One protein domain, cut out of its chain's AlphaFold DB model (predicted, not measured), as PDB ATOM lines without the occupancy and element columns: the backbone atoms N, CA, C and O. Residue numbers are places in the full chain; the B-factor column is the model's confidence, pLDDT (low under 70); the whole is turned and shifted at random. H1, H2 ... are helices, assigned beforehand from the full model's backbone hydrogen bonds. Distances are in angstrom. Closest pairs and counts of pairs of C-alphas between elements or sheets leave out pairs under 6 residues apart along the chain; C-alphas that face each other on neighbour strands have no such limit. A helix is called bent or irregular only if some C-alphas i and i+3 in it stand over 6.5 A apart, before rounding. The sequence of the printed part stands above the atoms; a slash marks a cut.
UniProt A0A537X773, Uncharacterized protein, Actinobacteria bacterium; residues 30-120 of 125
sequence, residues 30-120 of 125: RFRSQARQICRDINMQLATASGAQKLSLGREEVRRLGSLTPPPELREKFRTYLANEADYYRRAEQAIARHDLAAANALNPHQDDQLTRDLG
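This is residues 30 to 120 of the 125 residues of an uncharacterized protein of Actinobacteria bacterium (UniProt A0A537X773). Three long helices run side by side in alternating directions, H2 between H3 and H1, and the last stretch folds back along H3 with short H4 and H5. The printed part has 91 residues, five named helices, H1 to H5 in chain order, and is all helix. It is compact, radius of gyration of the C-alphas 13.6 A, spanning 41 by 24 by 19 A.

Start at the hub, H3, residues 72 to 97, irregular with C-alphas 73 and 76 7.4 A apart. Its residues 82 to 93 touch H2, residues 51 to 66, in a hairpin at a shallow tilt of 21 degrees; closest C-alphas Val 62 and Leu 82, 6.0 A. H2 touches H1, residues 30 to 48, in a hairpin; closest C-alphas Leu 46 and Lys 54, 5.7 A. H4, residues 101 to 106, touches H3's residues 91 to 96; closest C-alphas Ala 95 and Ala 104, 5.3 A. H5, residues 113 to 119, touches H3's residues 74 to 81; closest C-alphas Tyr 81 and Leu 115, 6.4 A. Each O i to N i+4 pair is within hydrogen-bond range in H4 and H5, against 14 of 15 in H1, 11 of 12 in H2 and 20 of 22 in H3.

Find C-alpha 72 at (39.660, 53.208, -28.764); H3 runs 37.8 A from there, H1 28.1 A, H2 23.1 A. H5 ends at C-alpha 119, (36.152, 45.818, -19.734).

The printed part has no cut and no long link; pLDDT is under 70 at residues 51 to 52 and 101 to 114.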
ATOM      1  N   ARG A  30      36.405  40.762 -29.964       85.62
ATOM      2  CA  ARG A  30      37.708  40.097 -30.137       85.62
ATOM      3  C   ARG A  30      38.653  40.410 -28.985       85.62
ATOM      4  O   ARG A  30      39.226  39.485 -28.419       85.62
ATOM      5  N   PHE A  31      38.757  41.682 -28.607       88.56
ATOM      6  CA  PHE A  31      39.556  42.116 -27.465       88.56
ATOM      7  C   PHE A  31      39.109  41.423 -26.169       88.56
ATOM      8  O   PHE A  31      39.920  40.794 -25.494       88.56
ATOM      9  N   ARG A  32      37.805  41.450 -25.866       86.44
ATOM     10  CA  ARG A  32      37.229  40.781 -24.687       86.44
ATOM     11  C   ARG A  32      37.489  39.278 -24.691       86.44
ATOM     12  O   ARG A  32      37.834  38.718 -23.659       86.44
ATOM     13  N   SER A  33      37.346  38.624 -25.842       87.62
ATOM     14  CA  SER A  33      37.606  37.189 -25.983       87.62
ATOM     15  C   SER A  33      39.069  36.842 -25.691       87.62
ATOM     16  O   SER A  33      39.337  35.945 -24.893       87.62
ATOM     17  N   GLN A  34      40.012  37.591 -26.275       89.56
ATOM     18  CA  GLN A  34      41.449  37.400 -26.051       89.56
ATOM     19  C   GLN A  34      41.829  37.634 -24.588       89.56
ATOM     20  O   GLN A  34      42.535  36.820 -23.995       89.56
ATOM     21  N   ALA A  35      41.316  38.706 -23.990       88.19
ATOM     22  CA  ALA A  35      41.586  39.028 -22.600       88.19
ATOM     23  C   ALA A  35      41.028  37.963 -21.643       88.19
ATOM     24  O   ALA A  35      41.765  37.450 -20.809       88.19
ATOM     25  N   ARG A  36      39.782  37.507 -21.840       87.56
ATOM     26  CA  ARG A  36      39.215  36.383 -21.069       87.56
ATOM     27  C   ARG A  36      40.003  35.092 -21.239       87.56
ATOM     28  O   ARG A  36      40.086  34.299 -20.309       87.56
ATOM     29  N   GLN A  37      40.544  34.838 -22.428       89.00
ATOM     30  CA  GLN A  37      41.366  33.656 -22.660       89.00
ATOM     31  C   GLN A  37      42.673  33.719 -21.866       89.00
ATOM     32  O   GLN A  37      43.050  32.713 -21.274       89.00
ATOM     33  N   ILE A  38      43.320  34.886 -21.807       88.75
ATOM     34  CA  ILE A  38      44.501  35.106 -20.963       88.75
ATOM     35  C   ILE A  38      44.148  34.877 -19.494       88.75
ATOM     36  O   ILE A  38      44.814  34.083 -18.837       88.75
ATOM     37  N   CYS A  39      43.065  35.486 -19.013       85.62
ATOM     38  CA  CYS A  39      42.657  35.353 -17.619       85.62
ATOM     39  C   CYS A  39      42.317  33.912 -17.246       85.62
ATOM     40  O   CYS A  39      42.765  33.422 -16.218       85.62
ATOM     41  N   ARG A  40      41.611  33.171 -18.112       87.25
ATOM     42  CA  ARG A  40      41.355  31.738 -17.892       87.25
ATOM     43  C   ARG A  40      42.633  30.910 -17.836       87.25
ATOM     44  O   ARG A  40      42.746  30.034 -16.985       87.25
ATOM     45  N   ASP A  41      43.576  31.165 -18.736       88.50
ATOM     46  CA  ASP A  41      44.845  30.441 -18.780       88.50
ATOM     47  C   ASP A  41      45.689  30.694 -17.523       88.50
ATOM     48  O   ASP A  41      46.225  29.757 -16.931       88.50
ATOM     49  N   ILE A  42      45.738  31.946 -17.062       85.62
ATOM     50  CA  ILE A  42      46.395  32.303 -15.804       85.62
ATOM     51  C   ILE A  42      45.648  31.711 -14.607       85.62
ATOM     52  O   ILE A  42      46.291  31.125 -13.742       85.62
ATOM     53  N   ASN A  43      44.315  31.770 -14.566       83.12
ATOM     54  CA  ASN A  43      43.525  31.213 -13.468       83.12
ATOM     55  C   ASN A  43      43.701  29.696 -13.320       83.12
ATOM     56  O   ASN A  43      43.813  29.191 -12.201       83.12
ATOM     57  N   MET A  44      43.815  28.959 -14.429       84.81
ATOM     58  CA  MET A  44      44.160  27.532 -14.385       84.81
ATOM     59  C   MET A  44      45.542  27.295 -13.764       84.81
ATOM     60  O   MET A  44      45.717  26.365 -12.976       84.81
ATOM     61  N   GLN A  45      46.520  28.152 -14.065       83.19
ATOM     62  CA  GLN A  45      47.847  28.076 -13.450       83.19
ATOM     63  C   GLN A  45      47.800  28.484 -11.968       83.19
ATOM     64  O   GLN A  45      48.395  27.808 -11.127       83.19
ATOM     65  N   LEU A  46      47.025  29.515 -11.613       80.94
ATOM     66  CA  LEU A  46      46.842  29.988 -10.236       80.94
ATOM     67  C   LEU A  46      46.213  28.929  -9.327       80.94
ATOM     68  O   LEU A  46      46.586  28.847  -8.156       80.94
ATOM     69  N   ALA A  47      45.312  28.098  -9.860       77.44
ATOM     70  CA  ALA A  47      44.678  27.005  -9.123       77.44
ATOM     71  C   ALA A  47      45.687  25.971  -8.591       77.44
ATOM     72  O   ALA A  47      45.437  25.327  -7.574       77.44
ATOM     73  N   THR A  48      46.835  25.832  -9.256       79.19
ATOM     74  CA  THR A  48      47.897  24.882  -8.879       79.19
ATOM     75  C   THR A  48      49.137  25.562  -8.289       79.19
ATOM     76  O   THR A  48      50.028  24.889  -7.773       79.19
ATOM     77  N   ALA A  49      49.190  26.896  -8.321       76.88
ATOM     78  CA  ALA A  49      50.340  27.682  -7.904       76.88
ATOM     79  C   ALA A  49      50.402  27.918  -6.387       76.88
ATOM     80  O   ALA A  49      49.409  28.217  -5.719       76.88
ATOM     81  N   SER A  50      51.619  27.875  -5.847       73.12
ATOM     82  CA  SER A  50      51.927  28.259  -4.462       73.12
ATOM     83  C   SER A  50      52.234  29.762  -4.339       73.12
ATOM     84  O   SER A  50      52.482  30.430  -5.338       73.12
ATOM     85  N   GLY A  51      52.212  30.326  -3.123       65.75
ATOM     86  CA  GLY A  51      52.206  31.781  -2.864       65.75
ATOM     87  C   GLY A  51      53.104  32.652  -3.764       65.75
ATOM     88  O   GLY A  51      52.609  33.581  -4.397       65.75
ATOM     89  N   ALA A  52      54.396  32.333  -3.898       69.88
ATOM     90  CA  ALA A  52      55.321  33.104  -4.743       69.88
ATOM     91  C   ALA A  52      55.073  32.932  -6.260       69.88
ATOM     92  O   ALA A  52      55.307  33.849  -7.052       69.88
ATOM     93  N   GLN A  53      54.566  31.769  -6.675       76.25
ATOM     94  CA  GLN A  53      54.171  31.515  -8.062       76.25
ATOM     95  C   GLN A  53      52.916  32.309  -8.427       76.25
ATOM     96  O   GLN A  53      52.845  32.815  -9.541       76.25
ATOM     97  N   LYS A  54      51.976  32.509  -7.491       77.00
ATOM     98  CA  LYS A  54      50.767  33.312  -7.740       77.00
ATOM     99  C   LYS A  54      51.089  34.750  -8.144       77.00
ATOM    100  O   LYS A  54      50.512  35.264  -9.092       77.00
ATOM    101  N   LEU A  55      52.076  35.367  -7.495       79.44
ATOM    102  CA  LEU A  55      52.545  36.709  -7.858       79.44
ATOM    103  C   LEU A  55      53.220  36.756  -9.227       79.44
ATOM    104  O   LEU A  55      53.054  37.709  -9.985       79.44
ATOM    105  N   SER A  56      54.001  35.726  -9.544       82.44
ATOM    106  CA  SER A  56      54.667  35.633 -10.843       82.44
ATOM    107  C   SER A  56      53.655  35.449 -11.973       82.44
ATOM    108  O   SER A  56      53.778  36.107 -13.003       82.44
ATOM    109  N   LEU A  57      52.625  34.633 -11.745       83.81
ATOM    110  CA  LEU A  57      51.506  34.443 -12.664       83.81
ATOM    111  C   LEU A  57      50.676  35.714 -12.838       83.81
ATOM    112  O   LEU A  57      50.354  36.065 -13.966       83.81
ATOM    113  N   GLY A  58      50.421  36.454 -11.762       83.06
ATOM    114  CA  GLY A  58      49.732  37.739 -11.835       83.06
ATOM    115  C   GLY A  58      50.473  38.794 -12.665       83.06
ATOM    116  O   GLY A  58      49.885  39.498 -13.478       83.06
ATOM    117  N   ARG A  59      51.808  38.859 -12.570       83.88
ATOM    118  CA  ARG A  59      52.597  39.719 -13.477       83.88
ATOM    119  C   ARG A  59      52.537  39.257 -14.924       83.88
ATOM    120  O   ARG A  59      52.503  40.092 -15.826       83.88
ATOM    121  N   GLU A  60      52.570  37.947 -15.143       88.81
ATOM    122  CA  GLU A  60      52.448  37.384 -16.484       88.81
ATOM    123  C   GLU A  60      51.071  37.693 -17.081       88.81
ATOM    124  O   GLU A  60      50.979  38.024 -18.261       88.81
ATOM    125  N   GLU A  61      50.015  37.700 -16.267       87.56
ATOM    126  CA  GLU A  61      48.686  38.166 -16.657       87.56
ATOM    127  C   GLU A  61      48.714  39.612 -17.142       87.56
ATOM    128  O   GLU A  61      48.355  39.876 -18.289       87.56
ATOM    129  N   VAL A  62      49.221  40.537 -16.321       88.31
ATOM    130  CA  VAL A  62      49.327  41.961 -16.679       88.31
ATOM    131  C   VAL A  62      50.155  42.150 -17.946       88.31
ATOM    132  O   VAL A  62      49.795  42.938 -18.820       88.31
ATOM    133  N   ARG A  63      51.249  41.399 -18.094       89.81
ATOM    134  CA  ARG A  63      52.109  41.446 -19.280       89.81
ATOM    135  C   ARG A  63      51.378  40.978 -20.534       89.81
ATOM    136  O   ARG A  63      51.470  41.627 -21.576       89.81
ATOM    137  N   ARG A  64      50.653  39.863 -20.446       90.75
ATOM    138  CA  ARG A  64      49.896  39.291 -21.566       90.75
ATOM    139  C   ARG A  64      48.708  40.166 -21.928       90.75
ATOM    140  O   ARG A  64      48.512  40.443 -23.109       90.75
ATOM    141  N   LEU A  65      47.971  40.670 -20.944       87.75
ATOM    142  CA  LEU A  65      46.901  41.638 -21.162       87.75
ATOM    143  C   LEU A  65      47.460  42.923 -21.797       87.75
ATOM    144  O   LEU A  65      46.920  43.391 -22.794       87.75
ATOM    145  N   GLY A  66      48.606  43.425 -21.335       89.50
ATOM    146  CA  GLY A  66      49.289  44.583 -21.922       89.50
ATOM    147  C   GLY A  66      49.743  44.413 -23.375       89.50
ATOM    148  O   GLY A  66      49.974  45.411 -24.054       89.50
ATOM    149  N   SER A  67      49.839  43.177 -23.877       91.44
ATOM    150  CA  SER A  67      50.136  42.901 -25.292       91.44
ATOM    151  C   SER A  67      48.911  43.019 -26.208       91.44
ATOM    152  O   SER A  67      49.051  43.076 -27.432       91.44
ATOM    153  N   LEU A  68      47.705  43.063 -25.635       89.31
ATOM    154  CA  LEU A  68      46.478  43.231 -26.399       89.31
ATOM    155  C   LEU A  68      46.370  44.657 -26.933       89.31
ATOM    156  O   LEU A  68      46.734  45.626 -26.272       89.31
ATOM    157  N   THR A  69      45.802  44.792 -28.129       88.44
ATOM    158  CA  THR A  69      45.452  46.099 -28.692       88.44
ATOM    159  C   THR A  69      44.004  46.421 -28.322       88.44
ATOM    160  O   THR A  69      43.091  45.858 -28.936       88.44
ATOM    161  N   PRO A  70      43.750  47.282 -27.317       86.06
ATOM    162  CA  PRO A  70      42.391  47.640 -26.949       86.06
ATOM    163  C   PRO A  70      41.749  48.527 -28.026       86.06
ATOM    164  O   PRO A  70      42.426  49.371 -28.626       86.06
ATOM    165  N   PRO A  71      40.430  48.404 -28.248       86.31
ATOM    166  CA  PRO A  71      39.696  49.346 -29.082       86.31
ATOM    167  C   PRO A  71      39.707  50.750 -28.447       86.31
ATOM    168  O   PRO A  71      39.834  50.870 -27.222       86.31
ATOM    169  N   PRO A  72      39.537  51.825 -29.241       87.75
ATOM    170  CA  PRO A  72      39.660  53.208 -28.764       87.75
ATOM    171  C   PRO A  72      38.783  53.521 -27.547       87.75
ATOM    172  O   PRO A  72      39.213  54.237 -26.647       87.75
ATOM    173  N   GLU A  73      37.585  52.935 -27.503       84.69
ATOM    174  CA  GLU A  73      36.581  53.130 -26.451       84.69
ATOM    175  C   GLU A  73      36.984  52.502 -25.108       84.69
ATOM    176  O   GLU A  73      36.577  52.982 -24.052       84.69
ATOM    177  N   LEU A  74      37.803  51.444 -25.134       85.50
ATOM    178  CA  LEU A  74      38.261  50.733 -23.937       85.50
ATOM    179  C   LEU A  74      39.709  51.063 -23.571       85.50
ATOM    180  O   LEU A  74      40.142  50.724 -22.477       85.50
ATOM    181  N   ARG A  75      40.457  51.733 -24.454       87.25
ATOM    182  CA  ARG A  75      41.896  51.981 -24.299       87.25
ATOM    183  C   ARG A  75      42.254  52.648 -22.974       87.25
ATOM    184  O   ARG A  75      43.187  52.201 -22.319       87.25
ATOM    185  N   GLU A  76      41.520  53.687 -22.580       88.75
ATOM    186  CA  GLU A  76      41.809  54.401 -21.331       88.75
ATOM    187  C   GLU A  76      41.502  53.536 -20.107       88.75
ATOM    188  O   GLU A  76      42.361  53.358 -19.251       88.75
ATOM    189  N   LYS A  77      40.317  52.912 -20.075       86.38
ATOM    190  CA  LYS A  77      39.916  52.010 -18.986       86.38
ATOM    191  C   LYS A  77      40.878  50.830 -18.848       86.38
ATOM    192  O   LYS A  77      41.256  50.476 -17.738       86.38
ATOM    193  N   PHE A  78      41.305  50.256 -19.971       87.31
ATOM    194  CA  PHE A  78      42.233  49.133 -19.994       87.31
ATOM    195  C   PHE A  78      43.628  49.532 -19.526       87.31
ATOM    196  O   PHE A  78      44.255  48.800 -18.769       87.31
ATOM    197  N   ARG A  79      44.098  50.720 -19.916       89.31
ATOM    198  CA  ARG A  79      45.364  51.266 -19.424       89.31
ATOM    199  C   ARG A  79      45.335  51.465 -17.909       89.31
ATOM    200  O   ARG A  79      46.291  51.081 -17.245       89.31
ATOM    201  N   THR A  80      44.253  52.032 -17.376       87.69
ATOM    202  CA  THR A  80      44.079  52.211 -15.926       87.69
ATOM    203  C   THR A  80      44.029  50.871 -15.205       87.69
ATOM    204  O   THR A  80      44.736  50.692 -14.221       87.69
ATOM    205  N   TYR A  81      43.275  49.906 -15.735       85.81
ATOM    206  CA  TYR A  81      43.222  48.550 -15.195       85.81
ATOM    207  C   TYR A  81      44.619  47.910 -15.119       85.81
ATOM    208  O   TYR A  81      45.046  47.493 -14.049       85.81
ATOM    209  N   LEU A  82      45.382  47.924 -16.219       87.81
ATOM    210  CA  LEU A  82      46.742  47.375 -16.243       87.81
ATOM    211  C   LEU A  82      47.690  48.076 -15.267       87.81
ATOM    212  O   LEU A  82      48.541  47.420 -14.672       87.81
ATOM    213  N   ALA A  83      47.565  49.395 -15.113       87.88
ATOM    214  CA  ALA A  83      48.373  50.151 -14.163       87.88
ATOM    215  C   ALA A  83      48.052  49.752 -12.714       87.88
ATOM    216  O   ALA A  83      48.975  49.491 -11.943       87.88
ATOM    217  N   ASN A  84      46.766  49.634 -12.373       85.50
ATOM    218  CA  ASN A  84      46.319  49.241 -11.037       85.50
ATOM    219  C   ASN A  84      46.765  47.811 -10.698       85.50
ATOM    220  O   ASN A  84      47.329  47.589  -9.626       85.50
ATOM    221  N   GLU A  85      46.606  46.869 -11.630       81.94
ATOM    222  CA  GLU A  85      47.072  45.487 -11.471       81.94
ATOM    223  C   GLU A  85      48.602  45.414 -11.322       81.94
ATOM    224  O   GLU A  85      49.125  44.757 -10.418       81.94
ATOM    225  N   ALA A  86      49.353  46.138 -12.162       84.12
ATOM    226  CA  ALA A  86      50.812  46.196 -12.062       84.12
ATOM    227  C   ALA A  86      51.271  46.732 -10.695       84.12
ATOM    228  O   ALA A  86      52.197  46.187 -10.085       84.12
ATOM    229  N   ASP A  87      50.625  47.792 -10.202       86.06
ATOM    230  CA  ASP A  87      50.912  48.363  -8.891       86.06
ATOM    231  C   ASP A  87      50.534  47.420  -7.745       86.06
ATOM    232  O   ASP A  87      51.284  47.334  -6.767       86.06
ATOM    233  N   TYR A  88      49.427  46.686  -7.864       81.62
ATOM    234  CA  TYR A  88      49.023  45.666  -6.900       81.62
ATOM    235  C   TYR A  88      50.097  44.582  -6.761       81.62
ATOM    236  O   TYR A  88      50.625  44.380  -5.662       81.62
ATOM    237  N   TYR A  89      50.496  43.941  -7.866       79.81
ATOM    238  CA  TYR A  89      51.497  42.872  -7.824       79.81
ATOM    239  C   TYR A  89      52.853  43.380  -7.332       79.81
ATOM    240  O   TYR A  89      53.505  42.717  -6.524       79.81
ATOM    241  N   ARG A  90      53.244  44.601  -7.716       83.38
ATOM    242  CA  ARG A  90      54.459  45.251  -7.207       83.38
ATOM    243  C   ARG A  90      54.414  45.446  -5.688       83.38
ATOM    244  O   ARG A  90      55.411  45.193  -5.011       83.38
ATOM    245  N   ARG A  91      53.285  45.898  -5.132       82.56
ATOM    246  CA  ARG A  91      53.119  46.073  -3.676       82.56
ATOM    247  C   ARG A  91      53.090  44.735  -2.946       82.56
ATOM    248  O   ARG A  91      53.696  44.624  -1.883       82.56
ATOM    249  N   ALA A  92      52.443  43.726  -3.524       77.06
ATOM    250  CA  ALA A  92      52.372  42.391  -2.946       77.06
ATOM    251  C   ALA A  92      53.761  41.746  -2.847       77.06
ATOM    252  O   ALA A  92      54.117  41.197  -1.805       77.06
ATOM    253  N   GLU A  93      54.602  41.908  -3.869       76.88
ATOM    254  CA  GLU A  93      55.999  41.478  -3.806       76.88
ATOM    255  C   GLU A  93      56.806  42.220  -2.746       76.88
ATOM    256  O   GLU A  93      57.564  41.598  -2.005       76.88
ATOM    257  N   GLN A  94      56.635  43.540  -2.638       81.19
ATOM    258  CA  GLN A  94      57.317  44.327  -1.612       81.19
ATOM    259  C   GLN A  94      56.901  43.911  -0.198       81.19
ATOM    260  O   GLN A  94      57.755  43.859   0.687       81.19
ATOM    261  N   ALA A  95      55.623  43.597   0.017       77.19
ATOM    262  CA  ALA A  95      55.120  43.107   1.296       77.19
ATOM    263  C   ALA A  95      55.726  41.739   1.648       77.19
ATOM    264  O   ALA A  95      56.244  41.563   2.751       77.19
ATOM    265  N   ILE A  96      55.765  40.800   0.694       73.50
ATOM    266  CA  ILE A  96      56.389  39.484   0.905       73.50
ATOM    267  C   ILE A  96      57.897  39.605   1.140       73.50
ATOM    268  O   ILE A  96      58.410  38.989   2.069       73.50
ATOM    269  N   ALA A  97      58.605  40.427   0.360       78.62
ATOM    270  CA  ALA A  97      60.040  40.658   0.534       78.62
ATOM    271  C   ALA A  97      60.381  41.255   1.911       78.62
ATOM    272  O   ALA A  97      61.481  41.054   2.422       78.62
ATOM    273  N   ARG A  98      59.438  41.977   2.525       80.44
ATOM    274  CA  ARG A  98      59.560  42.545   3.875       80.44
ATOM    275  C   ARG A  98      59.050  41.615   4.979       80.44
ATOM    276  O   ARG A  98      59.066  42.020   6.135       80.44
ATOM    277  N   HIS A  99      58.600  40.401   4.644       73.56
ATOM    278  CA  HIS A  99      57.898  39.487   5.555       73.56
ATOM    279  C   HIS A  99      56.675  40.124   6.247       73.56
ATOM    280  O   HIS A  99      56.256  39.696   7.322       73.56
ATOM    281  N   ASP A 100      56.074  41.134   5.617       74.62
ATOM    282  CA  ASP A 100      54.941  41.876   6.153       74.62
ATOM    283  C   ASP A 100      53.627  41.250   5.665       74.62
ATOM    284  O   ASP A 100      53.000  41.685   4.697       74.62
ATOM    285  N   LEU A 101      53.225  40.172   6.344       65.06
ATOM    286  CA  LEU A 101      51.971  39.464   6.071       65.06
ATOM    287  C   LEU A 101      50.734  40.348   6.299       65.06
ATOM    288  O   LEU A 101      49.698  40.103   5.687       65.06
ATOM    289  N   ALA A 102      50.826  41.380   7.146       67.75
ATOM    290  CA  ALA A 102      49.726  42.312   7.376       67.75
ATOM    291  C   ALA A 102      49.533  43.239   6.169       67.75
ATOM    292  O   ALA A 102      48.408  43.396   5.697       67.75
ATOM    293  N   ALA A 103      50.622  43.776   5.611       63.72
ATOM    294  CA  ALA A 103      50.577  44.526   4.360       63.72
ATOM    295  C   ALA A 103      50.132  43.647   3.182       63.72
ATOM    296  O   ALA A 103      49.350  44.103   2.353       63.72
ATOM    297  N   ALA A 104      50.567  42.383   3.128       59.91
ATOM    298  CA  ALA A 104      50.139  41.442   2.092       59.91
ATOM    299  C   ALA A 104      48.635  41.119   2.171       59.91
ATOM    300  O   ALA A 104      47.968  41.098   1.144       59.91
ATOM    301  N   ASN A 105      48.082  40.928   3.375       61.00
ATOM    302  CA  ASN A 105      46.651  40.668   3.580       61.00
ATOM    303  C   ASN A 105      45.768  41.916   3.409       61.00
ATOM    304  O   ASN A 105      44.570  41.789   3.164       61.00
ATOM    305  N   ALA A 106      46.333  43.118   3.554       62.06
ATOM    306  CA  ALA A 106      45.628  44.377   3.307       62.06
ATOM    307  C   ALA A 106      45.509  44.714   1.809       62.06
ATOM    308  O   ALA A 106      44.712  45.575   1.431       62.06
ATOM    309  N   LEU A 107      46.294  44.053   0.954       59.62
ATOM    310  CA  LEU A 107      46.180  44.174  -0.492       59.62
ATOM    311  C   LEU A 107      44.964  43.370  -0.952       59.62
ATOM    312  O   LEU A 107      44.977  42.144  -0.966       59.62
ATOM    313  N   ASN A 108      43.901  44.079  -1.321       55.38
ATOM    314  CA  ASN A 108      42.685  43.477  -1.844       55.38
ATOM    315  C   ASN A 108      42.637  43.708  -3.368       55.38
ATOM    316  O   ASN A 108      42.450  44.856  -3.778       55.38
ATOM    317  N   PRO A 109      42.833  42.671  -4.206       54.47
ATOM    318  CA  PRO A 109      42.966  42.828  -5.661       54.47
ATOM    319  C   PRO A 109      41.693  43.342  -6.349       54.47
ATOM    320  O   PRO A 109      41.753  43.835  -7.467       54.47
ATOM    321  N   HIS A 110      40.534  43.279  -5.687       53.22
ATOM    322  CA  HIS A 110      39.235  43.489  -6.340       53.22
ATOM    323  C   HIS A 110      38.499  44.775  -5.948       53.22
ATOM    324  O   HIS A 110      37.304  44.895  -6.204       53.22
ATOM    325  N   GLN A 111      39.173  45.772  -5.360       48.25
ATOM    326  CA  GLN A 111      38.523  47.074  -5.127       48.25
ATOM    327  C   GLN A 111      38.102  47.797  -6.429       48.25
ATOM    328  O   GLN A 111      37.245  48.675  -6.368       48.25
ATOM    329  N   ASP A 112      38.603  47.381  -7.599       52.84
ATOM    330  CA  ASP A 112      38.271  47.940  -8.923       52.84
ATOM    331  C   ASP A 112      37.264  47.093  -9.730       52.84
ATOM    332  O   ASP A 112      37.327  46.957 -10.953       52.84
ATOM    333  N   ASP A 113      36.258  46.564  -9.042       64.81
ATOM    334  CA  ASP A 113      35.168  45.750  -9.596       64.81
ATOM    335  C   ASP A 113      34.408  46.452 -10.756       64.81
ATOM    336  O   ASP A 113      33.726  45.834 -11.575       64.81
ATOM    337  N   GLN A 114      34.502  47.781 -10.867       69.31
ATOM    338  CA  GLN A 114      33.872  48.546 -11.946       69.31
ATOM    339  C   GLN A 114      34.683  48.536 -13.253       69.31
ATOM    340  O   GLN A 114      34.094  48.371 -14.321       69.31
ATOM    341  N   LEU A 115      36.018  48.638 -13.194       75.38
ATOM    342  CA  LEU A 115      36.869  48.589 -14.392       75.38
ATOM    343  C   LEU A 115      36.840  47.196 -15.024       75.38
ATOM    344  O   LEU A 115      36.670  47.069 -16.237       75.38
ATOM    345  N   THR A 116      36.910  46.154 -14.198       76.56
ATOM    346  CA  THR A 116      36.834  44.755 -14.628       76.56
ATOM    347  C   THR A 116      35.498  44.447 -15.314       76.56
ATOM    348  O   THR A 116      35.472  43.830 -16.384       76.56
ATOM    349  N   ARG A 117      34.377  44.949 -14.770       78.25
ATOM    350  CA  ARG A 117      33.044  44.825 -15.391       78.25
ATOM    351  C   ARG A 117      32.927  45.606 -16.697       78.25
ATOM    352  O   ARG A 117      32.474  45.042 -17.693       78.25
ATOM    353  N   ASP A 118      33.387  46.853 -16.731       79.56
ATOM    354  CA  ASP A 118      33.342  47.702 -17.929       79.56
ATOM    355  C   ASP A 118      34.157  47.114 -19.094       79.56
ATOM    356  O   ASP A 118      33.760  47.181 -20.267       79.56
ATOM    357  N   LEU A 119      35.290  46.493 -18.771       76.88
ATOM    358  CA  LEU A 119      36.152  45.818 -19.734       76.88
ATOM    359  C   LEU A 119      35.627  44.428 -20.122       76.88
ATOM    360  O   LEU A 119      36.065  43.880 -21.130       76.88
ATOM    361  N   GLY A 120      34.643  43.880 -19.402       76.75
ATOM    362  CA  GLY A 120      34.116  42.533 -19.627       76.75
ATOM    363  C   GLY A 120      35.092  41.426 -19.217       76.75
ATOM    364  O   GLY A 120      35.040  40.337 -19.793       76.75
TER     365      GLY A 120